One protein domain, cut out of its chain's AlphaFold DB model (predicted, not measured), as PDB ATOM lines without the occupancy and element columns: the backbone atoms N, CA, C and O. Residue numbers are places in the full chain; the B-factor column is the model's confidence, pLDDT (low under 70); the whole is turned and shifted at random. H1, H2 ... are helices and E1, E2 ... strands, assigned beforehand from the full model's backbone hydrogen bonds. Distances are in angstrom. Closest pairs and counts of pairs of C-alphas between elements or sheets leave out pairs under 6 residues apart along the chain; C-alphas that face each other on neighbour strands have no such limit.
ATOM      1  N   TRP A 209      44.996  25.755 -43.293       86.94
ATOM      2  CA  TRP A 209      45.332  24.542 -44.059       86.94
ATOM      3  C   TRP A 209      44.428  23.341 -43.774       86.94
ATOM      4  O   TRP A 209      44.399  22.385 -44.544       86.94
ATOM      5  N   HIS A 210      43.719  23.381 -42.651       87.19
ATOM      6  CA  HIS A 210      42.772  22.355 -42.246       87.19
ATOM      7  C   HIS A 210      41.421  22.481 -42.968       87.19
ATOM      8  O   HIS A 210      40.686  21.498 -43.013       87.19
ATOM      9  N   ILE A 211      41.092  23.653 -43.532       90.06
ATOM     10  CA  ILE A 211      39.814  23.866 -44.214       90.06
ATOM     11  C   ILE A 211      39.825  23.129 -45.548       90.06
ATOM     12  O   ILE A 211      40.679  23.372 -46.407       90.06
ATOM     13  N   ARG A 212      38.851  22.237 -45.737       91.06
ATOM     14  CA  ARG A 212      38.616  21.562 -47.018       91.06
ATOM     15  C   ARG A 212      37.347  22.065 -47.668       91.06
ATOM     16  O   ARG A 212      36.321  22.160 -47.010       91.06
ATOM     17  N   LEU A 213      37.432  22.363 -48.959       90.38
ATOM     18  CA  LEU A 213      36.301  22.783 -49.777       90.38
ATOM     19  C   LEU A 213      36.077  21.743 -50.867       90.38
ATOM     20  O   LEU A 213      37.005  21.418 -51.609       90.38
ATOM     21  N   ARG A 214      34.855  21.216 -50.946       91.12
ATOM     22  CA  ARG A 214      34.450  20.210 -51.933       91.12
ATOM     23  C   ARG A 214      33.077  20.532 -52.503       91.12
ATOM     24  O   ARG A 214      32.242  21.132 -51.833       91.12
ATOM     25  N   SER A 215      32.834  20.112 -53.735       89.69
ATOM     26  CA  SER A 215      31.500  20.123 -54.332       89.69
ATOM     27  C   SER A 215      30.767  18.827 -54.002       89.69
ATOM     28  O   SER A 215      31.385  17.764 -53.935       89.69
ATOM     29  N   LEU A 216      29.445  18.906 -53.867       87.88
ATOM     30  CA  LEU A 216      28.580  17.730 -53.912       87.88
ATOM     31  C   LEU A 216      28.164  17.486 -55.362       87.88
ATOM     32  O   LEU A 216      27.729  18.418 -56.044       87.88
ATOM     33  N   VAL A 217      28.329  16.256 -55.842       86.94
ATOM     34  CA  VAL A 217      28.131  15.885 -57.245       86.94
ATOM     35  C   VAL A 217      27.331  14.591 -57.337       86.94
ATOM     36  O   VAL A 217      27.590  13.647 -56.600       86.94
ATOM     37  N   THR A 218      26.360  14.535 -58.238       86.12
ATOM     38  CA  THR A 218      25.550  13.342 -58.506       86.12
ATOM     39  C   THR A 218      26.354  12.279 -59.258       86.12
ATOM     40  O   THR A 218      27.402  12.565 -59.841       86.12
ATOM     41  N   GLU A 219      25.827  11.059 -59.347       83.62
ATOM     42  CA  GLU A 219      26.394   9.993 -60.192       83.62
ATOM     43  C   GLU A 219      26.556  10.412 -61.672       83.62
ATOM     44  O   GLU A 219      27.495   9.995 -62.348       83.62
ATOM     45  N   SER A 220      25.693  11.306 -62.173       83.12
ATOM     46  CA  SER A 220      25.781  11.866 -63.532       83.12
ATOM     47  C   SER A 220      26.836  12.972 -63.695       83.12
ATOM     48  O   SER A 220      27.028  13.479 -64.801       83.12
ATOM     49  N   GLY A 221      27.534  13.355 -62.622       83.62
ATOM     50  CA  GLY A 221      28.558  14.401 -62.640       83.62
ATOM     51  C   GLY A 221      28.015  15.827 -62.479       83.62
ATOM     52  O   GLY A 221      28.786  16.786 -62.605       83.62
ATOM     53  N   LEU A 222      26.716  15.986 -62.199       84.00
ATOM     54  CA  LEU A 222      26.083  17.288 -61.979       84.00
ATOM     55  C   LEU A 222      26.340  17.770 -60.557       84.00
ATOM     56  O   LEU A 222      26.218  17.010 -59.601       84.00
ATOM     57  N   ARG A 223      26.696  19.046 -60.408       86.06
ATOM     58  CA  ARG A 223      26.873  19.653 -59.085       86.06
ATOM     59  C   ARG A 223      25.520  19.950 -58.472       86.06
ATOM     60  O   ARG A 223      24.599  20.374 -59.167       86.06
ATOM     61  N   LEU A 224      25.420  19.754 -57.165       86.44
ATOM     62  CA  LEU A 224      24.231  20.164 -56.443       86.44
ATOM     63  C   LEU A 224      24.202  21.681 -56.284       86.44
ATOM     64  O   LEU A 224      25.196  22.322 -55.927       86.44
ATOM     65  N   ALA A 225      23.020  22.231 -56.518       86.44
ATOM     66  CA  ALA A 225      22.709  23.635 -56.352       86.44
ATOM     67  C   ALA A 225      21.443  23.817 -55.507       86.44
ATOM     68  O   ALA A 225      20.611  22.921 -55.420       86.44
ATOM     69  N   LEU A 226      21.290  24.981 -54.879       86.06
ATOM     70  CA  LEU A 226      20.116  25.352 -54.096       86.06
ATOM     71  C   LEU A 226      19.116  26.183 -54.924       86.06
ATOM     72  O   LEU A 226      19.307  27.380 -55.127       86.06
ATOM     73  N   ASP A 227      18.009  25.592 -55.354       85.12
ATOM     74  CA  ASP A 227      16.913  26.317 -56.004       85.12
ATOM     75  C   ASP A 227      15.694  26.397 -55.086       85.12
ATOM     76  O   ASP A 227      15.170  25.377 -54.643       85.12
ATOM     77  N   ASN A 228      15.250  27.622 -54.785       84.81
ATOM     78  CA  ASN A 228      14.077  27.893 -53.952       84.81
ATOM     79  C   ASN A 228      14.018  27.001 -52.699       84.81
ATOM     80  O   ASN A 228      13.017  26.338 -52.446       84.81
ATOM     81  N   GLY A 229      15.119  26.952 -51.940       84.12
ATOM     82  CA  GLY A 229      15.214  26.189 -50.695       84.12
ATOM     83  C   GLY A 229      15.264  24.667 -50.862       84.12
ATOM     84  O   GLY A 229      15.019  23.943 -49.899       84.12
ATOM     85  N   ARG A 230      15.573  24.161 -52.058       83.00
ATOM     86  CA  ARG A 230      15.748  22.731 -52.340       83.00
ATOM     87  C   ARG A 230      17.041  22.467 -53.088       83.00
ATOM     88  O   ARG A 230      17.468  23.282 -53.897       83.00
ATOM     89  N   LEU A 231      17.645  21.312 -52.834       82.94
ATOM     90  CA  LEU A 231      18.785  20.851 -53.616       82.94
ATOM     91  C   LEU A 231      18.304  20.279 -54.950       82.94
ATOM     92  O   LEU A 231      17.394  19.448 -54.982       82.94
ATOM     93  N   VAL A 232      18.929  20.740 -56.025       81.25
ATOM     94  CA  VAL A 232      18.665  20.339 -57.405       81.25
ATOM     95  C   VAL A 232      19.970  19.967 -58.104       81.25
ATOM     96  O   VAL A 232      21.024  20.539 -57.812       81.25
ATOM     97  N   ASP A 233      19.886  19.031 -59.045       76.88
ATOM     98  CA  ASP A 233      20.983  18.680 -59.947       76.88
ATOM     99  C   ASP A 233      21.111  19.814 -60.991       76.88
ATOM    100  O   ASP A 233      20.129  20.161 -61.648       76.88
ATOM    101  N   GLU A 234      22.277  20.463 -61.095       68.56
ATOM    102  CA  GLU A 234      22.436  21.772 -61.760       68.56
ATOM    103  C   GLU A 234      21.855  21.924 -63.187       68.56
ATOM    104  O   GLU A 234      22.123  21.127 -64.088       68.56
ATOM    105  N   ILE A 235      21.241  23.096 -63.414       56.72
ATOM    106  CA  ILE A 235      21.453  23.954 -64.596       56.72
ATOM    107  C   ILE A 235      22.137  25.233 -64.064       56.72
ATOM    108  O   ILE A 235      21.701  25.756 -63.035       56.72
ATOM    109  N   PRO A 236      23.236  25.704 -64.682       53.97
ATOM    110  CA  PRO A 236      24.304  26.402 -63.977       53.97
ATOM    111  C   PRO A 236      23.945  27.856 -63.687       53.97
ATOM    112  O   PRO A 236      23.289  28.495 -64.502       53.97
ATOM    113  N   GLU A 237      24.409  28.381 -62.548       55.62
ATOM    114  CA  GLU A 237      25.136  29.668 -62.473       55.62
ATOM    115  C   GLU A 237      25.133  30.317 -61.079       55.62
ATOM    116  O   GLU A 237      26.011  31.155 -60.843       55.62
ATOM    117  N   LYS A 238      24.189  30.003 -60.169       54.97
ATOM    118  CA  LYS A 238      23.963  30.873 -58.984       54.97
ATOM    119  C   LYS A 238      23.750  30.223 -57.622       54.97
ATOM    120  O   LYS A 238      23.690  30.959 -56.642       54.97
ATOM    121  N   SER A 239      23.697  28.900 -57.532       66.56
ATOM    122  CA  SER A 239      23.343  28.267 -56.260       66.56
ATOM    123  C   SER A 239      24.182  27.054 -55.895       66.56
ATOM    124  O   SER A 239      23.749  26.280 -55.047       66.56
ATOM    125  N   VAL A 240      25.353  26.875 -56.515       74.69
ATOM    126  CA  VAL A 240      26.240  25.744 -56.209       74.69
ATOM    127  C   VAL A 240      26.498  25.684 -54.716       74.69
ATOM    128  O   VAL A 240      26.709  26.704 -54.057       74.69
ATOM    129  N   VAL A 241      26.454  24.469 -54.201       81.50
ATOM    130  CA  VAL A 241      26.605  24.207 -52.789       81.50
ATOM    131  C   VAL A 241      27.954  23.544 -52.523       81.50
ATOM    132  O   VAL A 241      28.369  22.610 -53.212       81.50
ATOM    133  N   ILE A 242      28.647  24.057 -51.514       86.75
ATOM    134  CA  ILE A 242      30.018  23.721 -51.158       86.75
ATOM    135  C   ILE A 242      30.000  23.091 -49.777       86.75
ATOM    136  O   ILE A 242      29.459  23.658 -48.828       86.75
ATOM    137  N   LEU A 243      30.623  21.926 -49.657       89.38
ATOM    138  CA  LEU A 243      30.930  21.343 -48.367       89.38
ATOM    139  C   LEU A 243      32.240  21.946 -47.859       89.38
ATOM    140  O   LEU A 243      33.290  21.760 -48.479       89.38
ATOM    141  N   ALA A 244      32.163  22.658 -46.739       90.19
ATOM    142  CA  ALA A 244      33.316  23.122 -45.986       90.19
ATOM    143  C   ALA A 244      33.551  22.192 -44.792       90.19
ATOM    144  O   ALA A 244      32.651  22.023 -43.972       90.19
ATOM    145  N   THR A 245      34.746  21.615 -44.683       89.00
ATOM    146  CA  THR A 245      35.172  20.817 -43.522       89.00
ATOM    147  C   THR A 245      36.194  21.620 -42.719       89.00
ATOM    148  O   THR A 245      37.208  22.039 -43.279       89.00
ATOM    149  N   THR A 246      35.933  21.850 -41.432       85.50
ATOM    150  CA  THR A 246      36.760  22.642 -40.495       85.50
ATOM    151  C   THR A 246      37.737  21.768 -39.690       85.50
ATOM    152  O   THR A 246      37.772  20.546 -39.841       85.50
ATOM    153  N   ALA A 247      38.567  22.383 -38.832       81.19
ATOM    154  CA  ALA A 247      39.614  21.693 -38.058       81.19
ATOM    155  C   ALA A 247      39.073  20.619 -37.101       81.19
ATOM    156  O   ALA A 247      39.741  19.622 -36.835       81.19
ATOM    157  N   ASP A 248      37.870  20.833 -36.580       82.81
ATOM    158  CA  ASP A 248      37.141  19.927 -35.697       82.81
ATOM    159  C   ASP A 248      36.335  18.861 -36.465       82.81
ATOM    160  O   ASP A 248      35.562  18.118 -35.862       82.81
ATOM    161  N   ASN A 249      36.540  18.751 -37.786       81.00
ATOM    162  CA  ASN A 249      35.787  17.899 -38.709       81.00
ATOM    163  C   ASN A 249      34.283  18.203 -38.762       81.00
ATOM    164  O   ASN A 249      33.505  17.347 -39.196       81.00
ATOM    165  N   ALA A 250      33.851  19.402 -38.359       86.81
ATOM    166  CA  ALA A 250      32.496  19.827 -38.666       86.81
ATOM    167  C   ALA A 250      32.385  20.041 -40.180       86.81
ATOM    168  O   ALA A 250      33.207  20.731 -40.785       86.81
ATOM    169  N   ASN A 251      31.375  19.430 -40.803       91.94
ATOM    170  CA  ASN A 251      31.063  19.711 -42.198       91.94
ATOM    171  C   ASN A 251      29.847  20.618 -42.250       91.94
ATOM    172  O   ASN A 251      28.821  20.344 -41.628       91.94
ATOM    173  N   VAL A 252      29.977  21.702 -42.994       92.50
ATOM    174  CA  VAL A 252      28.942  22.714 -43.145       92.50
ATOM    175  C   VAL A 252      28.706  22.913 -44.622       92.50
ATOM    176  O   VAL A 252      29.637  22.981 -45.425       92.50
ATOM    177  N   LEU A 253      27.436  22.996 -44.969       91.38
ATOM    178  CA  LEU A 253      27.005  23.236 -46.322       91.38
ATOM    179  C   LEU A 253      26.850  24.751 -46.522       91.38
ATOM    180  O   LEU A 253      26.097  25.402 -45.796       91.38
ATOM    181  N   LEU A 254      27.589  25.311 -47.475       90.62
ATOM    182  CA  LEU A 254      27.546  26.727 -47.829       90.62
ATOM    183  C   LEU A 254      27.035  26.883 -49.257       90.62
ATOM    184  O   LEU A 254      27.417  26.126 -50.145       90.62
ATOM    185  N   THR A 255      26.217  27.892 -49.517       86.69
ATOM    186  CA  THR A 255      25.972  28.348 -50.891       86.69
ATOM    187  C   THR A 255      27.234  28.997 -51.472       86.69
ATOM    188  O   THR A 255      28.138  29.410 -50.743       86.69
ATOM    189  N   ALA A 256      27.286  29.156 -52.797       77.50
ATOM    190  CA  ALA A 256      28.352  29.893 -53.484       77.50
ATOM    191  C   ALA A 256      28.500  31.345 -52.987       77.50
ATOM    192  O   ALA A 256      29.558  31.949 -53.174       77.50
ATOM    193  N   ASP A 257      27.454  31.882 -52.339       78.25
ATOM    194  CA  ASP A 257      27.471  33.167 -51.646       78.25
ATOM    195  C   ASP A 257      27.801  33.105 -50.143       78.25
ATOM    196  O   ASP A 257      27.542  34.049 -49.398       78.25
ATOM    197  N   GLY A 258      28.387  32.002 -49.675       83.94
ATOM    198  CA  GLY A 258      28.866  31.847 -48.301       83.94
ATOM    199  C   GLY A 258      27.770  31.825 -47.238       83.94
ATOM    200  O   GLY A 258      28.078  31.870 -46.043       83.94
ATOM    201  N   SER A 259      26.502  31.761 -47.639       87.94
ATOM    202  CA  SER A 259      25.390  31.594 -46.711       87.94
ATOM    203  C   SER A 259      25.362  30.164 -46.180       87.94
ATOM    204  O   SER A 259      25.554  29.205 -46.924       87.94
ATOM    205  N   ILE A 260      25.120  30.019 -44.878       91.12
ATOM    206  CA  ILE A 260      25.077  28.714 -44.215       91.12
ATOM    207  C   ILE A 260      23.720  28.069 -44.482       91.12
ATOM    208  O   ILE A 260      22.686  28.672 -44.192       91.12
ATOM    209  N   CYS A 261      23.724  26.848 -45.008       91.19
ATOM    210  CA  CYS A 261      22.517  26.060 -45.206       91.19
ATOM    211  C   CYS A 261      22.053  25.422 -43.888       91.19
ATOM    212  O   CYS A 261      22.801  24.682 -43.254       91.19
ATOM    213  N   THR A 262      20.793  25.656 -43.528       91.88
ATOM    214  CA  THR A 262      20.098  24.990 -42.419       91.88
ATOM    215  C   THR A 262      19.091  23.990 -42.970       91.88
ATOM    216  O   THR A 262      18.227  24.357 -43.772       91.88
ATOM    217  N   PHE A 263      19.163  22.741 -42.516       90.38
ATOM    218  CA  PHE A 263      18.270  21.668 -42.945       90.38
ATOM    219  C   PHE A 263      17.035  21.607 -42.050       90.38
ATOM    220  O   PHE A 263      17.137  21.404 -40.843       90.38
ATOM    221  N   ASN A 264      15.853  21.772 -42.635       87.50
ATOM    222  CA  ASN A 264      14.593  21.732 -41.904       87.50
ATOM    223  C   ASN A 264      13.976  20.320 -41.963       87.50
ATOM    224  O   ASN A 264      14.111  19.629 -42.978       87.50
ATOM    225  N   PRO A 265      13.246  19.880 -40.916       85.00
ATOM    226  CA  PRO A 265      12.603  18.561 -40.883       85.00
ATOM    227  C   PRO A 265      11.604  18.286 -42.017       85.00
ATOM    228  O   PRO A 265      11.288  17.133 -42.297       85.00
ATOM    229  N   ASP A 266      11.079  19.329 -42.658       83.56
ATOM    230  CA  ASP A 266      10.147  19.234 -43.785       83.56
ATOM    231  C   ASP A 266      10.847  19.043 -45.147       83.56
ATOM    232  O   ASP A 266      10.176  18.944 -46.180       83.56
ATOM    233  N   GLY A 267      12.183  18.956 -45.155       79.56
ATOM    234  CA  GLY A 267      13.000  18.792 -46.356       79.56
ATOM    235  C   GLY A 267      13.391  20.105 -47.037       79.56
ATOM    236  O   GLY A 267      13.915  20.070 -48.149       79.56
ATOM    237  N   TRP A 268      13.122  21.259 -46.417       86.69
ATOM    238  CA  TRP A 268      13.555  22.562 -46.925       86.69
ATOM    239  C   TRP A 268      14.926  22.973 -46.391       86.69
ATOM    240  O   TRP A 268      15.295  22.665 -45.259       86.69
ATOM    241  N   ILE A 269      15.654  23.751 -47.185       89.06
ATOM    242  CA  ILE A 269      16.904  24.399 -46.788       89.06
ATOM    243  C   ILE A 269      16.694  25.907 -46.736       89.06
ATOM    244  O   ILE A 269      16.267  26.522 -47.714       89.06
ATOM    245  N   SER A 270      17.030  26.509 -45.602       90.69
ATOM    246  CA  SER A 270      17.131  27.963 -45.454       90.69
ATOM    247  C   SER A 270      18.599  28.397 -45.422       90.69
ATOM    248  O   SER A 270      19.487  27.591 -45.167       90.69
ATOM    249  N   THR A 271      18.863  29.675 -45.708       90.81
ATOM    250  CA  THR A 271      20.226  30.245 -45.789       90.81
ATOM    251  C   THR A 271      20.441  31.431 -44.843       90.81
ATOM    252  O   THR A 271      21.355  32.232 -45.009       90.81
ATOM    253  N   SER A 272      19.568  31.590 -43.845       85.75
ATOM    254  CA  SER A 272      19.572  32.744 -42.935       85.75
ATOM    255  C   SER A 272      20.416  32.543 -41.671       85.75
ATOM    256  O   SER A 272      20.527  33.472 -40.860       85.75
ATOM    257  N   ALA A 273      21.005  31.359 -41.481       85.62
ATOM    258  CA  ALA A 273      21.804  31.055 -40.304       85.62
ATOM    259  C   ALA A 273      23.086  31.897 -40.247       85.62
ATOM    260  O   ALA A 273      23.768  32.138 -41.243       85.62
ATOM    261  N   ARG A 274      23.416  32.352 -39.033       85.12
ATOM    262  CA  ARG A 274      24.644  33.117 -38.749       85.12
ATOM    263  C   ARG A 274      25.733  32.279 -38.088       85.12
ATOM    264  O   ARG A 274      26.893  32.682 -38.128       85.12
ATOM    265  N   HIS A 275      25.342  31.163 -37.481       85.31
ATOM    266  CA  HIS A 275      26.180  30.260 -36.702       85.31
ATOM    267  C   HIS A 275      25.736  28.820 -36.964       85.31
ATOM    268  O   HIS A 275      24.589  28.596 -37.345       85.31
ATOM    269  N   VAL A 276      26.634  27.867 -36.728       85.38
ATOM    270  CA  VAL A 276      26.364  26.431 -36.840       85.38
ATOM    271  C   VAL A 276      25.891  25.915 -35.482       85.38
ATOM    272  O   VAL A 276      26.580  26.088 -34.478       85.38
ATOM    273  N   SER A 277      24.707  25.309 -35.439       81.94
ATOM    274  CA  SER A 277      24.018  24.902 -34.207       81.94
ATOM    275  C   SER A 277      23.283  23.558 -34.341       81.94
ATOM    276  O   SER A 277      22.173  23.371 -33.847       81.94
ATOM    277  N   GLY A 278      23.927  22.595 -35.001       85.38
ATOM    278  CA  GLY A 278      23.418  21.235 -35.206       85.38
ATOM    279  C   GLY A 278      22.647  21.085 -36.517       85.38
ATOM    280  O   GLY A 278      23.037  20.276 -37.348       85.38
ATOM    281  N   TRP A 279      21.622  21.908 -36.758       87.88
ATOM    282  CA  TRP A 279      20.811  21.853 -37.989       87.88
ATOM    283  C   TRP A 279      21.546  22.304 -39.257       87.88
ATOM    284  O   TRP A 279      21.036  22.136 -40.358       87.88
ATOM    285  N   GLU A 280      22.730  22.887 -39.111       90.75
ATOM    286  CA  GLU A 280      23.623  23.287 -40.201       90.75
ATOM    287  C   GLU A 280      24.728  22.248 -40.467       90.75
ATOM    288  O   GLU A 280      25.546  22.427 -41.371       90.75
ATOM    289  N   GLN A 281      24.796  21.181 -39.659       90.00
ATOM    290  CA  GLN A 281      25.836  20.165 -39.774       90.00
ATOM    291  C   GLN A 281      25.472  19.108 -40.814       90.00
ATOM    292  O   GLN A 281      24.386  18.526 -40.809       90.00
ATOM    293  N   VAL A 282      26.448  18.820 -41.664       89.62
ATOM    294  CA  VAL A 282      26.481  17.655 -42.535       89.62
ATOM    295  C   VAL A 282      27.428  16.634 -41.919       89.62
ATOM    296  O   VAL A 282      28.523  16.951 -41.448       89.62
ATOM    297  N   PHE A 283      27.009  15.383 -41.935       89.81
ATOM    298  CA  PHE A 283      27.813  14.263 -41.494       89.81
ATOM    299  C   PHE A 283      28.256  13.457 -42.709       89.81
ATOM    300  O   PHE A 283      27.581  13.439 -43.737       89.81
ATOM    301  N   LEU A 284      29.403  12.802 -42.586       88.38
ATOM    302  CA  LEU A 284      29.935  11.911 -43.607       88.38
ATOM    303  C   LEU A 284      29.965  10.495 -43.039       88.38
ATOM    304  O   LEU A 284      30.340  10.295 -41.883       88.38
ATOM    305  N   THR A 285      29.551   9.520 -43.837       86.81
ATOM    306  CA  THR A 285      29.773   8.101 -43.546       86.81
ATOM    307  C   THR A 285      31.248   7.724 -43.748       86.81
ATOM    308  O   THR A 285      32.045   8.510 -44.274       86.81
ATOM    309  N   ASP A 286      31.620   6.495 -43.380       85.44
ATOM    310  CA  ASP A 286      32.976   5.969 -43.597       85.44
ATOM    311  C   ASP A 286      33.374   5.977 -45.086       85.44
ATOM    312  O   ASP A 286      34.521   6.263 -45.428       85.44
ATOM    313  N   ASP A 287      32.414   5.739 -45.983       84.69
ATOM    314  CA  ASP A 287      32.569   5.810 -47.440       84.69
ATOM    315  C   ASP A 287      32.349   7.223 -48.019       84.69
ATOM    316  O   ASP A 287      32.214   7.385 -49.230       84.69
ATOM    317  N   GLN A 288      32.384   8.255 -47.166       85.75
ATOM    318  CA  GLN A 288      32.310   9.676 -47.533       85.75
ATOM    319  C   GLN A 288      30.980  10.108 -48.172       85.75
ATOM    320  O   GLN A 288      30.936  11.111 -48.887       85.75
ATOM    321  N   GLN A 289      29.891   9.391 -47.894       84.81
ATOM    322  CA  GLN A 289      28.548   9.781 -48.319       84.81
ATOM    323  C   GLN A 289      27.982  10.840 -47.363       84.81
ATOM    324  O   GLN A 289      27.983  10.629 -46.144       84.81
ATOM    325  N   PRO A 290      27.501  11.986 -47.878       86.19
ATOM    326  CA  PRO A 290      26.930  13.030 -47.047       86.19
ATOM    327  C   PRO A 290      25.514  12.674 -46.572       86.19
ATOM    328  O   PRO A 290      24.653  12.248 -47.348       86.19
ATOM    329  N   TYR A 291      25.248  12.913 -45.289       85.75
ATOM    330  CA  TYR A 291      23.929  12.785 -44.670       85.75
ATOM    331  C   TYR A 291      23.670  13.910 -43.660       85.75
ATOM    332  O   TYR A 291      24.592  14.572 -43.183       85.75
ATOM    333  N   VAL A 292      22.399  14.133 -43.330       83.75
ATOM    334  CA  VAL A 292      21.965  15.074 -42.287       83.75
ATOM    335  C   VAL A 292      21.270  14.322 -41.160       83.75
ATOM    336  O   VAL A 292      20.636  13.294 -41.391       83.75
ATOM    337  N   ASN A 293      21.383  14.822 -39.930       80.44
ATOM    338  CA  ASN A 293      20.646  14.277 -38.793       80.44
ATOM    339  C   ASN A 293      19.368  15.094 -38.578       80.44
ATOM    340  O   ASN A 293      19.435  16.256 -38.179       80.44
ATOM    341  N   LEU A 294      18.208  14.490 -38.832       78.88
ATOM    342  CA  LEU A 294      16.907  15.115 -38.612       78.88
ATOM    343  C   LEU A 294      16.219  14.425 -37.433       78.88
ATOM    344  O   LEU A 294      15.717  13.314 -37.561       78.88
ATOM    345  N   ASN A 295      16.173  15.093 -36.276       79.00
ATOM    346  CA  ASN A 295      15.535  14.585 -35.050       79.00
ATOM    347  C   ASN A 295      16.055  13.217 -34.552       79.00
ATOM    348  O   ASN A 295      15.311  12.472 -33.917       79.00
ATOM    349  N   GLY A 296      17.328  12.897 -34.792       76.88
ATOM    350  CA  GLY A 296      17.945  11.627 -34.396       76.88
ATOM    351  C   GLY A 296      18.030  10.599 -35.524       76.88
ATOM    352  O   GLY A 296      18.767   9.625 -35.375       76.88
ATOM    353  N   ASP A 297      17.352  10.834 -36.649       78.88
ATOM    354  CA  ASP A 297      17.408   9.968 -37.822       78.88
ATOM    355  C   ASP A 297      18.473  10.459 -38.811       78.88
ATOM    356  O   ASP A 297      18.502  11.629 -39.201       78.88
ATOM    357  N   ALA A 298      19.345   9.546 -39.245       82.94
ATOM    358  CA  ALA A 298      20.289   9.804 -40.324       82.94
ATOM    359  C   ALA A 298      19.553   9.757 -41.670       82.94
ATOM    360  O   ALA A 298      19.108   8.696 -42.108       82.94
ATOM    361  N   VAL A 299      19.426  10.910 -42.323       81.62
ATOM    362  CA  VAL A 299      18.780  11.052 -43.629       81.62
ATOM    363  C   VAL A 299      19.852  11.356 -44.667       81.62
ATOM    364  O   VAL A 299      20.476  12.419 -44.642       81.62
ATOM    365  N   GLY A 300      20.084  10.406 -45.574       75.69
ATOM    366  CA  GLY A 300      21.023  10.577 -46.683       75.69
ATOM    367  C   GLY A 300      20.616  11.737 -47.594       75.69
ATOM    368  O   GLY A 300      19.423  12.019 -47.756       75.69
ATOM    369  N   PHE A 301      21.596  12.406 -48.210       72.31
ATOM    370  CA  PHE A 301      21.312  13.533 -49.106       72.31
ATOM    371  C   PHE A 301      20.410  13.133 -50.272       72.31
ATOM    372  O   PHE A 301      19.506  13.882 -50.594       72.31
ATOM    373  N   GLU A 302      20.556  11.946 -50.854       67.88
ATOM    374  CA  GLU A 302      19.649  11.431 -51.897       67.88
ATOM    375  C   GLU A 302      18.170  11.375 -51.462       67.88
ATOM    376  O   GLU A 302      17.265  11.664 -52.240       67.88
ATOM    377  N   GLN A 303      17.909  11.054 -50.193       71.75
ATOM    378  CA  GLN A 303      16.559  10.991 -49.641       71.75
ATOM    379  C   GLN A 303      16.023  12.390 -49.316       71.75
ATOM    380  O   GLN A 303      14.824  12.654 -49.458       71.75
ATOM    381  N   PHE A 304      16.909  13.290 -48.884       73.19
ATOM    382  CA  PHE A 304      16.593  14.690 -48.621       73.19
ATOM    383  C   PHE A 304      16.322  15.454 -49.933       73.19
ATOM    384  O   PHE A 304      15.304  16.132 -50.090       73.19
ATOM    385  N   CYS A 305      17.184  15.253 -50.925       67.19
ATOM    386  CA  CYS A 305      17.087  15.723 -52.296       67.19
ATOM    387  C   CYS A 305      16.123  14.832 -53.086       67.19
ATOM    388  O   CYS A 305      16.539  14.130 -53.999       67.19
ATOM    389  N   LYS A 306      14.814  14.887 -52.813       63.38
ATOM    390  CA  LYS A 306      13.791  14.116 -53.566       63.38
ATOM    391  C   LYS A 306      13.825  14.304 -55.099       63.38
ATOM    392  O   LYS A 306      13.070  13.644 -55.807       63.38
ATOM    393  N   GLN A 307      14.621  15.253 -55.592       62.38
ATOM    394  CA  GLN A 307      14.823  15.590 -56.999       62.38
ATOM    395  C   GLN A 307      16.208  15.190 -57.539       62.38
ATOM    396  O   GLN A 307      16.400  15.279 -58.748       62.38
ATOM    397  N   ALA A 308      17.142  14.749 -56.688       60.53
ATOM    398  CA  ALA A 308      18.431  14.240 -57.137       60.53
ATOM    399  C   ALA A 308      18.243  12.872 -57.791       60.53
ATOM    400  O   ALA A 308      17.558  11.991 -57.268       60.53
ATOM    401  N   THR A 309      18.838  12.699 -58.963       63.44
ATOM    402  CA  THR A 309      18.617  11.526 -59.820       63.44
ATOM    403  C   THR A 309      19.470  10.305 -59.453       63.44
ATOM    404  O   THR A 309      19.511   9.340 -60.214       63.44
ATOM    405  N   GLY A 310      20.111  10.304 -58.280       73.75
ATOM    406  CA  GLY A 310      20.945   9.205 -57.800       73.75
ATOM    407  C   GLY A 310      21.776   9.568 -56.562       73.75
ATOM    408  O   GLY A 310      21.538  10.616 -55.954       73.75
ATOM    409  N   PRO A 311      22.748   8.713 -56.193       82.12
ATOM    410  CA  PRO A 311      23.679   8.959 -55.094       82.12
ATOM    411  C   PRO A 311      24.491  10.246 -55.281       82.12
ATOM    412  O   PRO A 311      24.755  10.688 -56.407       82.12
ATOM    413  N   VAL A 312      24.906  10.839 -54.160       85.25
ATOM    414  CA  VAL A 312      25.648  12.106 -54.112       85.25
ATOM    415  C   VAL A 312      27.033  11.872 -53.525       85.25
ATOM    416  O   VAL A 312      27.168  11.445 -52.388       85.25
ATOM    417  N   HIS A 313      28.071  12.242 -54.264       89.25
ATOM    418  CA  HIS A 313      29.467  12.065 -53.883       89.25
ATOM    419  C   HIS A 313      30.180  13.404 -53.691       89.25
ATOM    420  O   HIS A 313      29.773  14.440 -54.220       89.25
ATOM    421  N   LEU A 314      31.294  13.379 -52.960       90.56
ATOM    422  CA  LEU A 314      32.190  14.527 -52.853       90.56
ATOM    423  C   LEU A 314      33.154  14.572 -54.041       90.56
ATOM    424  O   LEU A 314      33.769  13.565 -54.390       90.56
ATOM    425  N   ALA A 315      33.343  15.757 -54.614       90.38
ATOM    426  CA  ALA A 315      34.322  16.011 -55.665       90.38
ATOM    427  C   ALA A 315      35.147  17.272 -55.359       90.38
ATOM    428  O   ALA A 315      34.694  18.131 -54.594       90.38
ATOM    429  N   PRO A 316      36.332  17.438 -55.975       91.44
ATOM    430  CA  PRO A 316      37.049  18.704 -55.917       91.44
ATOM    431  C   PRO A 316      36.168  19.872 -56.390       91.44
ATOM    432  O   PRO A 316      35.363  19.733 -57.321       91.44
ATOM    433  N   LEU A 317      36.322  21.027 -55.748       90.94
ATOM    434  CA  LEU A 317      35.594  22.253 -56.073       90.94
ATOM    435  C   LEU A 317      36.209  22.918 -57.311       90.94
ATOM    436  O   LEU A 317      37.430  23.039 -57.384       90.94
ATOM    437  N   ARG A 318      35.402  23.386 -58.275       90.12
ATOM    438  CA  ARG A 318      35.920  24.264 -59.342       90.12
ATOM    439  C   ARG A 318      36.017  25.680 -58.804       90.12
ATOM    440  O   ARG A 318      35.044  26.196 -58.258       90.12
ATOM    441  N   LEU A 319      37.144  26.347 -59.032       89.38
ATOM    442  CA  LEU A 319      37.302  27.734 -58.581       89.38
ATOM    443  C   LEU A 319      36.297  28.689 -59.249       89.38
ATOM    444  O   LEU A 319      35.898  29.667 -58.630       89.38
ATOM    445  N   SER A 320      35.826  28.377 -60.462       87.00
ATOM    446  CA  SER A 320      34.802  29.167 -61.166       87.00
ATOM    447  C   SER A 320      33.383  29.053 -60.602       87.00
ATOM    448  O   SER A 320      32.482  29.730 -61.103       87.00
ATOM    449  N   ASP A 321      33.148  28.115 -59.680       84.00
ATOM    450  CA  ASP A 321      31.828  27.908 -59.068       84.00
ATOM    451  C   ASP A 321      31.583  28.919 -57.930       84.00
ATOM    452  O   ASP A 321      30.458  29.069 -57.453       84.00
ATOM    453  N   LEU A 322      32.629  29.640 -57.514       81.12
ATOM    454  CA  LEU A 322      32.588  30.671 -56.483       81.12
ATOM    455  C   LEU A 322      32.100  32.003 -57.068       81.12
ATOM    456  O   LEU A 322      32.434  32.356 -58.198       81.12
ATOM    457  N   ARG A 323      31.250  32.716 -56.317       71.69
ATOM    458  CA  ARG A 323      30.550  33.931 -56.787       71.69
ATOM    459  C   ARG A 323      30.630  35.131 -55.841       71.69
ATOM    460  O   ARG A 323      30.121  36.198 -56.179       71.69
ATOM    461  N   LEU A 324      31.204  34.958 -54.656       70.19
ATOM    462  CA  LEU A 324      31.548  36.069 -53.771       70.19
ATOM    463  C   LEU A 324      32.986  36.479 -53.966       70.19
ATOM    464  O   LEU A 324      33.809  35.630 -54.288       70.19
ATOM    465  N   SER A 325      33.296  37.710 -53.554       74.81
ATOM    466  CA  SER A 325      34.677  38.063 -53.246       74.81
ATOM    467  C   SER A 325      35.277  37.014 -52.307       74.81
ATOM    468  O   SER A 325      34.677  36.681 -51.272       74.81
ATOM    469  N   GLY A 326      36.446  36.490 -52.675       76.69
ATOM    470  CA  GLY A 326      37.140  35.450 -51.920       76.69
ATOM    471  C   GLY A 326      37.275  35.813 -50.444       76.69
ATOM    472  O   GLY A 326      36.979  34.985 -49.585       76.69
ATOM    473  N   ASP A 327      37.555  37.081 -50.146       81.31
ATOM    474  CA  ASP A 327      37.575  37.650 -48.793       81.31
ATOM    475  C   ASP A 327      36.310  37.410 -47.953       81.31
ATOM    476  O   ASP A 327      36.401  37.093 -46.765       81.31
ATOM    477  N   ALA A 328      35.115  37.562 -48.531       82.88
ATOM    478  CA  ALA A 328      33.869  37.439 -47.773       82.88
ATOM    479  C   ALA A 328      33.620  35.981 -47.370       82.88
ATOM    480  O   ALA A 328      33.249  35.692 -46.227       82.88
ATOM    481  N   LEU A 329      33.868  35.057 -48.301       84.25
ATOM    482  CA  LEU A 329      33.770  33.628 -48.038       84.25
ATOM    483  C   LEU A 329      34.901  33.150 -47.115       84.25
ATOM    484  O   LEU A 329      34.645  32.364 -46.206       84.25
ATOM    485  N   ALA A 330      36.120  33.669 -47.271       86.75
ATOM    486  CA  ALA A 330      37.234  33.374 -46.378       86.75
ATOM    487  C   ALA A 330      36.925  33.814 -44.945       86.75
ATOM    488  O   ALA A 330      37.044  33.013 -44.023       86.75
ATOM    489  N   ALA A 331      36.444  35.047 -44.744       87.75
ATOM    490  CA  ALA A 331      36.048  35.544 -43.428       87.75
ATOM    491  C   ALA A 331      34.957  34.671 -42.790       87.75
ATOM    492  O   ALA A 331      35.001  34.395 -41.589       87.75
ATOM    493  N   ARG A 332      33.998  34.191 -43.595       87.62
ATOM    494  CA  ARG A 332      32.987  33.237 -43.132       87.62
ATOM    495  C   ARG A 332      33.625  31.924 -42.688       87.62
ATOM    496  O   ARG A 332      33.363  31.497 -41.571       87.62
ATOM    497  N   LEU A 333      34.453  31.308 -43.525       87.12
ATOM    498  CA  LEU A 333      35.112  30.033 -43.233       87.12
ATOM    499  C   LEU A 333      36.012  30.118 -41.995       87.12
ATOM    500  O   LEU A 333      35.937  29.254 -41.131       87.12
ATOM    501  N   LEU A 334      36.778  31.201 -41.859       88.00
ATOM    502  CA  LEU A 334      37.628  31.466 -40.695       88.00
ATOM    503  C   LEU A 334      36.828  31.683 -39.405       88.00
ATOM    504  O   LEU A 334      37.350  31.473 -38.321       88.00
ATOM    505  N   SER A 335      35.568  32.120 -39.500       87.75
ATOM    506  CA  SER A 335      34.687  32.228 -38.329       87.75
ATOM    507  C   SER A 335      34.077  30.892 -37.891       87.75
ATOM    508  O   SER A 335      33.511  30.816 -36.801       87.75
ATOM    509  N   LEU A 336      34.143  29.870 -38.756       82.62
ATOM    510  CA  LEU A 336      33.664  28.513 -38.484       82.62
ATOM    511  C   LEU A 336      34.773  27.603 -37.935       82.62
ATOM    512  O   LEU A 336      34.447  26.609 -37.294       82.62
ATOM    513  N   SER A 337      36.044  27.923 -38.207       74.06
ATOM    514  CA  SER A 337      37.237  27.228 -37.694       74.06
ATOM    515  C   SER A 337      37.667  27.715 -36.318       74.06
ATOM    516  O   SER A 337      38.081  26.864 -35.503       74.06
TER     517      SER A 337
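AT A GLANCE: This is residues 209 to 337 of the 337 residues of an uncharacterized protein of Ameyamaea chiangmaiensis (UniProt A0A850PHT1). A strongly twisted, curled sheet of seven strands makes a wall, and two small hairpins, E2-E3 and E6-E7, pack on it; E2-E3 crosses it face to face, as a small sandwich. Helix H2 and the hairpin E9-E10 lie at opposite ends of the whole, with little H1 beside E9. The printed part has 129 residues, with eleven named strands and two named helices; along the chain come E1 to E10, then H1, E11 and H2. The large sheet runs E10, E9, E8, E5, E4, E1, E11, all antiparallel, and the class is mixed, helices and strands. It is compact and rounded, with a radius of gyration of the C-alphas of 13.3 A and spans of 34 by 32 by 28 A.

IN THESE COORDINATES: Find C-alpha 212 at (38.616, 21.562, -47.018); from there E1 runs 19.2 A to residue 218. Next come E2, residues 224 to 227, E3, 230 to 233, E4, 241 to 245, and E5, 251 to 255. Then read E6, 260 to 263, E7, 269 to 273, E8, 281 to 284, E9, 290 to 294, and E10, 297 to 300. H1 is residues 301 to 304, and E11, 312 to 318, covers 16.8 A. H2, residues 326 to 336, covers 15.5 A and ends at C-alpha 336 (33.664, 28.513, -38.484).

HOW THE PARTS SIT: Begin with edge strand E11: N 215 of E1 and O 315 are 2.8 A apart, within hydrogen-bond range. So are N 243 of E4 and O 214 of E1, 2.8 A, and, in hairpin E4-E5, N 242 and O 254, 2.8 A. E8 is staggered: N 282 and O 251 of E5 are 2.8 A apart, N 283 and O 291 of E9 2.8 A. E8, E9 and E10 form a meander, each strand the antiparallel neighbour of the one before; N 299 and O 292 are 2.8 A apart. In hairpin E2-E3, N 227 and O 230 are 2.8 A apart; its strands stand at 78 degrees to those of the large sheet in the sandwich, two sheets face to face. In hairpin E6-E7, N 262 and O 270 are 2.9 A apart; the closest C-alphas of E5 and E6 are Leu 254 and Ile 260, 4.8 A. H1 is on the large sheet at a height of 4.9 A, over none of its strands. H2 is on it at 10.1 A, only just over E5, with 3 C-alphas falling there. In H2 every O i to N i+4 pair is within hydrogen-bond range; H1 is too short for one.

THE WHOLE: The two farthest C-alphas, Gly 296 and Ser 325, are 36.5 A apart. The printed part has no cut, and no link is long. Look for pLDDT under 70 at residues 234 to 239, 302 and 305 to 309; the mean of the printed part is 82.7.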